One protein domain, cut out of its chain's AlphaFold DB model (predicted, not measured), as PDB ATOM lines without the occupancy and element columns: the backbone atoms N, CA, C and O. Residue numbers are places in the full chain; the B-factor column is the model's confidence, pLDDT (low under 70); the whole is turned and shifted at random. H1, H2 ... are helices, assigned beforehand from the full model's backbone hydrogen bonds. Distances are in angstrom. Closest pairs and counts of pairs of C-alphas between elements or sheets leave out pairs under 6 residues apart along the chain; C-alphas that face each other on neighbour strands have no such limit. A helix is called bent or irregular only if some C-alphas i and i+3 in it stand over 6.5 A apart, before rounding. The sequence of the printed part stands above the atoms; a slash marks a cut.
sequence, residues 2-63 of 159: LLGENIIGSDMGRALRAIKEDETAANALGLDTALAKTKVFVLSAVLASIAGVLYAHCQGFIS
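What this domain is: This is residues 2 to 63 of the 159 residues of an uncharacterized protein of Candidatus Latescibacteria bacterium (UniProt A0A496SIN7). The model looks like an open hook: one long straight helix, H4, whose later part, residues 41 to 59, sticks out from a small head, and a chain of three short helices, H1, H2 and H3, at the end where H4 begins. H2 and H3 make the turn of the hook beside the first residues of H4, and H1 is its short arm, set off from H4. The printed part has 62 residues with four named helices, in the order H1, H2, H3, H4, and no named strand; the class is all helix. The whole is only just loose, close to extended, with a radius of gyration of the C-alphas of 15.9 A, and spans 50 by 25 by 15 A, only just elongated.

How they stand to each other: H1, residues 2 to 9, and H2, residues 11 to 21, are close but not clearly touching; their closest C-alphas, of Ile 7 and Gly 13, are 5.9 A apart. They run the same way at a steep tilt of 57 degrees. H2 and H3, residues 23 to 28, are also close but not clearly touching, with the closest C-alphas, of Ile 19 and Ala 26, 5.7 A apart. These two run opposite ways at a steep tilt of 66 degrees. H4, residues 33 to 59, touches H2 with residues 33 to 37 alone, and their closest C-alphas, of Ile 19 and Thr 33, are 6.8 A apart. Their lines are only just about perpendicular, at 72 degrees. H3 and H4 only just touch, with 3 pairs of C-alphas within 8 A, and only at the corner by their link; the closest C-alphas, of Asn 27 and Thr 33, are 6.3 A apart. They run opposite ways at a steep tilt of 43 degrees. H1 is apart from H3 and from H4. In H1, H2, H3 and H4, every O i to N i+4 pair is within hydrogen-bond range.

Where its parts are: H1 begins at C-alpha 2, at (7.941, 49.049, -11.810), and is 10.6 A long from first to last C-alpha. H2 measures 15.7 A and H3 8.7 A. H4 runs 38.4 A from C-alpha 33 at (11.463, 31.893, -29.875) to C-alpha 59 at (12.375, 70.226, -28.390), and is not bent.

The domain as a whole: The two C-alphas farthest apart, of Ala 28 and Gly 60, are 50.2 A apart. Residues 41 to 63, of which 41 to 59 belong to H4, stand free; the body without them spans 32 by 17 by 13 A. The three links, H1 to H2, H2 to H3 and H3 to H4, are tight. The printed part has no cut. The mean pLDDT of the printed part is 89.1, and no printed residue is under 70.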
ATOM      1  N   LEU A   2       8.683  50.192 -12.374       75.88
ATOM      2  CA  LEU A   2       7.941  49.049 -11.810       75.88
ATOM      3  C   LEU A   2       7.430  48.068 -12.879       75.88
ATOM      4  O   LEU A   2       7.560  46.858 -12.741       75.88
ATOM      5  N   LEU A   3       6.922  48.603 -13.993       77.38
ATOM      6  CA  LEU A   3       6.448  47.811 -15.130       77.38
ATOM      7  C   LEU A   3       7.575  46.966 -15.756       77.38
ATOM      8  O   LEU A   3       7.374  45.796 -16.052       77.38
ATOM      9  N   GLY A   4       8.783  47.527 -15.872       76.62
ATOM     10  CA  GLY A   4       9.956  46.816 -16.387       76.62
ATOM     11  C   GLY A   4      10.438  45.711 -15.447       76.62
ATOM     12  O   GLY A   4      10.751  44.618 -15.909       76.62
ATOM     13  N   GLU A   5      10.436  45.946 -14.133       78.75
ATOM     14  CA  GLU A   5      10.779  44.901 -13.156       78.75
ATOM     15  C   GLU A   5       9.754  43.763 -13.144       78.75
ATOM     16  O   GLU A   5      10.141  42.593 -13.130       78.75
ATOM     17  N   ASN A   6       8.462  44.088 -13.247       83.00
ATOM     18  CA  ASN A   6       7.403  43.085 -13.324       83.00
ATOM     19  C   ASN A   6       7.513  42.235 -14.605       83.00
ATOM     20  O   ASN A   6       7.401  41.012 -14.559       83.00
ATOM     21  N   ILE A   7       7.834  42.856 -15.748       82.50
ATOM     22  CA  ILE A   7       8.079  42.130 -17.006       82.50
ATOM     23  C   ILE A   7       9.283  41.188 -16.874       82.50
ATOM     24  O   ILE A   7       9.200  40.034 -17.296       82.50
ATOM     25  N   ILE A   8      10.377  41.633 -16.248       82.31
ATOM     26  CA  ILE A   8      11.572  40.801 -16.029       82.31
ATOM     27  C   ILE A   8      11.266  39.604 -15.108       82.31
ATOM     28  O   ILE A   8      11.859  38.537 -15.286       82.31
ATOM     29  N   GLY A   9      10.358  39.766 -14.138       81.75
ATOM     30  CA  GLY A   9       9.907  38.705 -13.231       81.75
ATOM     31  C   GLY A   9       8.838  37.763 -13.804       81.75
ATOM     32  O   GLY A   9       8.593  36.700 -13.231       81.75
ATOM     33  N   SER A  10       8.213  38.121 -14.926       87.81
ATOM     34  CA  SER A  10       7.134  37.349 -15.559       87.81
ATOM     35  C   SER A  10       7.631  36.125 -16.347       87.81
ATOM     36  O   SER A  10       8.833  35.959 -16.580       87.81
ATOM     37  N   ASP A  11       6.702  35.281 -16.815       85.62
ATOM     38  CA  ASP A  11       6.997  34.163 -17.731       85.62
ATOM     39  C   ASP A  11       7.738  34.615 -18.993       85.62
ATOM     40  O   ASP A  11       8.666  33.946 -19.442       85.62
ATOM     41  N   MET A  12       7.396  35.797 -19.517       86.69
ATOM     42  CA  MET A  12       8.084  36.391 -20.664       86.69
ATOM     43  C   MET A  12       9.571  36.628 -20.365       86.69
ATOM     44  O   MET A  12      10.438  36.290 -21.168       86.69
ATOM     45  N   GLY A  13       9.882  37.183 -19.190       86.81
ATOM     46  CA  GLY A  13      11.260  37.430 -18.769       86.81
ATOM     47  C   GLY A  13      12.063  36.138 -18.601       86.81
ATOM     48  O   GLY A  13      13.242  36.097 -18.959       86.81
ATOM     49  N   ARG A  14      11.427  35.067 -18.110       87.88
ATOM     50  CA  ARG A  14      12.043  33.731 -18.014       87.88
ATOM     51  C   ARG A  14      12.299  33.116 -19.389       87.88
ATOM     52  O   ARG A  14      13.412  32.656 -19.629       87.88
ATOM     53  N   ALA A  15      11.325  33.180 -20.295       89.12
ATOM     54  CA  ALA A  15      11.467  32.682 -21.663       89.12
ATOM     55  C   ALA A  15      12.618  33.385 -22.404       89.12
ATOM     56  O   ALA A  15      13.459  32.728 -23.010       89.12
ATOM     57  N   LEU A  16      12.731  34.710 -22.281       89.44
ATOM     58  CA  LEU A  16      13.825  35.478 -22.889       89.44
ATOM     59  C   LEU A  16      15.205  35.125 -22.311       89.44
ATOM     60  O   LEU A  16      16.196  35.164 -23.039       89.44
ATOM     61  N   ARG A  17      15.293  34.766 -21.022       89.25
ATOM     62  CA  ARG A  17      16.549  34.279 -20.424       89.25
ATOM     63  C   ARG A  17      16.940  32.905 -20.962       89.25
ATOM     64  O   ARG A  17      18.110  32.724 -21.267       89.25
ATOM     65  N   ALA A  18      15.979  31.999 -21.134       89.12
ATOM     66  CA  ALA A  18      16.230  30.695 -21.747       89.12
ATOM     67  C   ALA A  18      16.718  30.843 -23.199       89.12
ATOM     68  O   ALA A  18      17.725  30.252 -23.575       89.12
ATOM     69  N   ILE A  19      16.077  31.721 -23.982       91.81
ATOM     70  CA  ILE A  19      16.494  32.037 -25.362       91.81
ATOM     71  C   ILE A  19      17.912  32.624 -25.407       91.81
ATOM     72  O   ILE A  19      18.654  32.363 -26.348       91.81
ATOM     73  N   LYS A  20      18.292  33.430 -24.407       88.38
ATOM     74  CA  LYS A  20      19.637  34.015 -24.310       88.38
ATOM     75  C   LYS A  20      20.724  32.957 -24.070       88.38
ATOM     76  O   LYS A  20      21.856  33.186 -24.486       88.38
ATOM     77  N   GLU A  21      20.414  31.872 -23.362       91.81
ATOM     78  CA  GLU A  21      21.373  30.792 -23.092       91.81
ATOM     79  C   GLU A  21      21.559  29.895 -24.318       91.81
ATOM     80  O   GLU A  21      22.685  29.743 -24.785       91.81
ATOM     81  N   ASP A  22      20.465  29.355 -24.862       93.12
ATOM     82  CA  ASP A  22      20.476  28.588 -26.110       93.12
ATOM     83  C   ASP A  22      19.092  28.625 -26.776       93.12
ATOM     84  O   ASP A  22      18.105  28.064 -26.290       93.12
ATOM     85  N   GLU A  23      19.021  29.285 -27.930       92.62
ATOM     86  CA  GLU A  23      17.802  29.394 -28.725       92.62
ATOM     87  C   GLU A  23      17.336  28.048 -29.298       92.62
ATOM     88  O   GLU A  23      16.131  27.797 -29.401       92.62
ATOM     89  N   THR A  24      18.269  27.170 -29.660       91.94
ATOM     90  CA  THR A  24      17.953  25.860 -30.239       91.94
ATOM     91  C   THR A  24      17.363  24.951 -29.167       91.94
ATOM     92  O   THR A  24      16.341  24.301 -29.397       91.94
ATOM     93  N   ALA A  25      17.945  24.968 -27.965       91.12
ATOM     94  CA  ALA A  25      17.424  24.226 -26.820       91.12
ATOM     95  C   ALA A  25      16.058  24.759 -26.359       91.12
ATOM     96  O   ALA A  25      15.153  23.972 -26.082       91.12
ATOM     97  N   ALA A  26      15.869  26.083 -26.325       91.31
ATOM     98  CA  ALA A  26      14.583  26.689 -25.983       91.31
ATOM     99  C   ALA A  26      13.466  26.255 -26.953       91.31
ATOM    100  O   ALA A  26      12.386  25.864 -26.504       91.31
ATOM    101  N   ASN A  27      13.745  26.246 -28.262       92.88
ATOM    102  CA  ASN A  27      12.809  25.743 -29.271       92.88
ATOM    103  C   ASN A  27      12.493  24.250 -29.084       92.88
ATOM    104  O   ASN A  27      11.333  23.853 -29.183       92.88
ATOM    105  N   ALA A  28      13.493  23.421 -28.758       93.00
ATOM    106  CA  ALA A  28      13.294  21.990 -28.510       93.00
ATOM    107  C   ALA A  28      12.392  21.703 -27.292       93.00
ATOM    108  O   ALA A  28      11.718  20.676 -27.248       93.00
ATOM    109  N   LEU A  29      12.341  22.625 -26.326       92.19
ATOM    110  CA  LEU A  29      11.463  22.566 -25.152       92.19
ATOM    111  C   LEU A  29      10.054  23.139 -25.409       92.19
ATOM    112  O   LEU A  29       9.259  23.250 -24.477       92.19
ATOM    113  N   GLY A  30       9.730  23.497 -26.657       90.69
ATOM    114  CA  GLY A  30       8.407  23.983 -27.058       90.69
ATOM    115  C   GLY A  30       8.190  25.489 -26.882       90.69
ATOM    116  O   GLY A  30       7.048  25.946 -26.956       90.69
ATOM    117  N   LEU A  31       9.248  26.277 -26.650       91.00
ATOM    118  CA  LEU A  31       9.150  27.739 -26.650       91.00
ATOM    119  C   LEU A  31       9.207  28.270 -28.084       91.00
ATOM    120  O   LEU A  31      10.187  28.052 -28.782       91.00
ATOM    121  N   ASP A  32       8.204  29.046 -28.491       92.81
ATOM    122  CA  ASP A  32       8.251  29.794 -29.750       92.81
ATOM    123  C   ASP A  32       9.185  31.010 -29.606       92.81
ATOM    124  O   ASP A  32       8.803  32.074 -29.091       92.81
ATOM    125  N   THR A  33      10.443  30.846 -30.029       92.06
ATOM    126  CA  THR A  33      11.463  31.893 -29.875       92.06
ATOM    127  C   THR A  33      11.210  33.091 -30.785       92.06
ATOM    128  O   THR A  33      11.491  34.227 -30.387       92.06
ATOM    129  N   ALA A  34      10.615  32.876 -31.961       92.62
ATOM    130  CA  ALA A  34      10.283  33.937 -32.905       92.62
ATOM    131  C   ALA A  34       9.197  34.861 -32.337       92.62
ATOM    132  O   ALA A  34       9.337  36.092 -32.351       92.62
ATOM    133  N   LEU A  35       8.144  34.282 -31.764       92.31
ATOM    134  CA  LEU A  35       7.048  35.034 -31.165       92.31
ATOM    135  C   LEU A  35       7.486  35.745 -29.877       92.31
ATOM    136  O   LEU A  35       7.109  36.901 -29.655       92.31
ATOM    137  N   ALA A  36       8.336  35.117 -29.059       91.69
ATOM    138  CA  ALA A  36       8.923  35.758 -27.879       91.69
ATOM    139  C   ALA A  36       9.792  36.978 -28.249       91.69
ATOM    140  O   ALA A  36       9.623  38.058 -27.667       91.69
ATOM    141  N   LYS A  37      10.666  36.848 -29.258       92.00
ATOM    142  CA  LYS A  37      11.494  37.954 -29.777       92.00
ATOM    143  C   LYS A  37      10.646  39.079 -30.370       92.00
ATOM    144  O   LYS A  37      10.887  40.250 -30.088       92.00
ATOM    145  N   THR A  38       9.612  38.736 -31.133       95.44
ATOM    146  CA  THR A  38       8.710  39.732 -31.731       95.44
ATOM    147  C   THR A  38       7.971  40.520 -30.653       95.44
ATOM    148  O   THR A  38       7.934  41.748 -30.701       95.44
ATOM    149  N   LYS A  39       7.444  39.848 -29.622       93.12
ATOM    150  CA  LYS A  39       6.758  40.521 -28.510       93.12
ATOM    151  C   LYS A  39       7.677  41.483 -27.750       93.12
ATOM    152  O   LYS A  39       7.256  42.600 -27.454       93.12
ATOM    153  N   VAL A  40       8.920  41.087 -27.443       91.31
ATOM    154  CA  VAL A  40       9.859  41.983 -26.738       91.31
ATOM    155  C   VAL A  40      10.327  43.141 -27.623       91.31
ATOM    156  O   VAL A  40      10.519  44.254 -27.130       91.31
ATOM    157  N   PHE A  41      10.453  42.913 -28.933       93.88
ATOM    158  CA  PHE A  41      10.767  43.962 -29.897       93.88
ATOM    159  C   PHE A  41       9.642  44.996 -29.986       93.88
ATOM    160  O   PHE A  41       9.902  46.185 -29.823       93.88
ATOM    161  N   VAL A  42       8.389  44.556 -30.144       95.88
ATOM    162  CA  VAL A  42       7.214  45.447 -30.171       95.88
ATOM    163  C   VAL A  42       7.109  46.248 -28.877       95.88
ATOM    164  O   VAL A  42       6.926  47.461 -28.920       95.88
ATOM    165  N   LEU A  43       7.290  45.600 -27.725       92.06
ATOM    166  CA  LEU A  43       7.291  46.288 -26.434       92.06
ATOM    167  C   LEU A  43       8.372  47.381 -26.375       92.06
ATOM    168  O   LEU A  43       8.108  48.490 -25.914       92.06
ATOM    169  N   SER A  44       9.575  47.082 -26.867       90.50
ATOM    170  CA  SER A  44      10.688  48.038 -26.913       90.50
ATOM    171  C   SER A  44      10.405  49.191 -27.878       90.50
ATOM    172  O   SER A  44      10.655  50.345 -27.536       90.50
ATOM    173  N   ALA A  45       9.820  48.902 -29.043       94.88
ATOM    174  CA  ALA A  45       9.415  49.899 -30.031       94.88
ATOM    175  C   ALA A  45       8.331  50.846 -29.489       94.88
ATOM    176  O   ALA A  45       8.407  52.053 -29.715       94.88
ATOM    177  N   VAL A  46       7.361  50.331 -28.726       95.31
ATOM    178  CA  VAL A  46       6.331  51.150 -28.060       95.31
ATOM    179  C   VAL A  46       6.971  52.097 -27.045       95.31
ATOM    180  O   VAL A  46       6.696  53.296 -27.071       95.31
ATOM    181  N   LEU A  47       7.863  51.593 -26.187       90.56
ATOM    182  CA  LEU A  47       8.555  52.423 -25.195       90.56
ATOM    183  C   LEU A  47       9.448  53.486 -25.856       90.56
ATOM    184  O   LEU A  47       9.422  54.646 -25.443       90.56
ATOM    185  N   ALA A  48      10.189  53.116 -26.902       90.88
ATOM    186  CA  ALA A  48      11.024  54.039 -27.665       90.88
ATOM    187  C   ALA A  48      10.190  55.113 -28.384       90.88
ATOM    188  O   ALA A  48      10.563  56.283 -28.373       90.88
ATOM    189  N   SER A  49       9.033  54.744 -28.941       94.12
ATOM    190  CA  SER A  49       8.127  55.688 -29.608       94.12
ATOM    191  C   SER A  49       7.539  56.701 -28.629       94.12
ATOM    192  O   SER A  49       7.503  57.889 -28.935       94.12
ATOM    193  N   ILE A  50       7.132  56.266 -27.431       95.06
ATOM    194  CA  ILE A  50       6.646  57.174 -26.378       95.06
ATOM    195  C   ILE A  50       7.742  58.175 -25.988       95.06
ATOM    196  O   ILE A  50       7.479  59.374 -25.904       95.06
ATOM    197  N   ALA A  51       8.974  57.696 -25.795       90.00
ATOM    198  CA  ALA A  51      10.114  58.560 -25.498       90.00
ATOM    199  C   ALA A  51      10.410  59.542 -26.646       90.00
ATOM    200  O   ALA A  51      10.642  60.721 -26.393       90.00
ATOM    201  N   GLY A  52      10.347  59.080 -27.898       89.62
ATOM    202  CA  GLY A  52      10.569  59.904 -29.086       89.62
ATOM    203  C   GLY A  52       9.513  60.995 -29.271       89.62
ATOM    204  O   GLY A  52       9.868  62.140 -29.533       89.62
ATOM    205  N   VAL A  53       8.229  60.680 -29.073       92.38
ATOM    206  CA  VAL A  53       7.140  61.673 -29.129       92.38
ATOM    207  C   VAL A  53       7.295  62.714 -28.024       92.38
ATOM    208  O   VAL A  53       7.126  63.906 -28.275       92.38
ATOM    209  N   LEU A  54       7.661  62.290 -26.811       91.50
ATOM    210  CA  LEU A  54       7.920  63.219 -25.714       91.50
ATOM    211  C   LEU A  54       9.125  64.122 -26.018       91.50
ATOM    212  O   LEU A  54       9.045  65.332 -25.827       91.50
ATOM    213  N   TYR A  55      10.208  63.554 -26.550       87.69
ATOM    214  CA  TYR A  55      11.390  64.305 -26.969       87.69
ATOM    215  C   TYR A  55      11.058  65.336 -28.055       87.69
ATOM    216  O   TYR A  55      11.424  66.503 -27.930       87.69
ATOM    217  N   ALA A  56      10.302  64.928 -29.077       89.50
ATOM    218  CA  ALA A  56       9.808  65.801 -30.139       89.50
ATOM    219  C   ALA A  56       9.008  66.984 -29.585       89.50
ATOM    220  O   ALA A  56       9.209  68.129 -29.992       89.50
ATOM    221  N   HIS A  57       8.121  66.701 -28.631       90.81
ATOM    222  CA  HIS A  57       7.292  67.713 -27.994       90.81
ATOM    223  C   HIS A  57       8.117  68.701 -27.157       90.81
ATOM    224  O   HIS A  57       7.866  69.900 -27.223       90.81
ATOM    225  N   CYS A  58       9.119  68.221 -26.411       86.69
ATOM    226  CA  CYS A  58       9.987  69.072 -25.596       86.69
ATOM    227  C   CYS A  58      10.924  69.959 -26.428       86.69
ATOM    228  O   CYS A  58      11.178  71.091 -26.031       86.69
ATOM    229  N   GLN A  59      11.439  69.462 -27.557       84.25
ATOM    230  CA  GLN A  59      12.375  70.226 -28.390       84.25
ATOM    231  C   GLN A  59      11.680  71.250 -29.297       84.25
ATOM    232  O   GLN A  59      12.309  72.214 -29.724       84.25
ATOM    233  N   GLY A  60      10.395  71.058 -29.618       82.88
ATOM    234  CA  GLY A  60       9.592  71.993 -30.421       82.88
ATOM    235  C   GLY A  60       9.975  72.076 -31.907       82.88
ATOM    236  O   GLY A  60       9.144  72.453 -32.731       82.88
ATOM    237  N   PHE A  61      11.194  71.675 -32.269       81.69
ATOM    238  CA  PHE A  61      11.687  71.576 -33.635       81.69
ATOM    239  C   PHE A  61      12.571  70.336 -33.790       81.69
ATOM    240  O   PHE A  61      13.420  70.048 -32.947       81.69
ATOM    241  N   ILE A  62      12.368  69.597 -34.881       82.94
ATOM    242  CA  ILE A  62      13.145  68.405 -35.217       82.94
ATOM    243  C   ILE A  62      13.785  68.611 -36.582       82.94
ATOM    244  O   ILE A  62      13.090  68.854 -37.566       82.94
ATOM    245  N   SER A  63      15.104  68.440 -36.632       85.88
ATOM    246  CA  SER A  63      15.864  68.359 -37.876       85.88
ATOM    247  C   SER A  63      16.550  66.991 -37.993       85.88
ATOM    248  O   SER A  63      16.852  66.384 -36.961       85.88
TER     249      SER A  63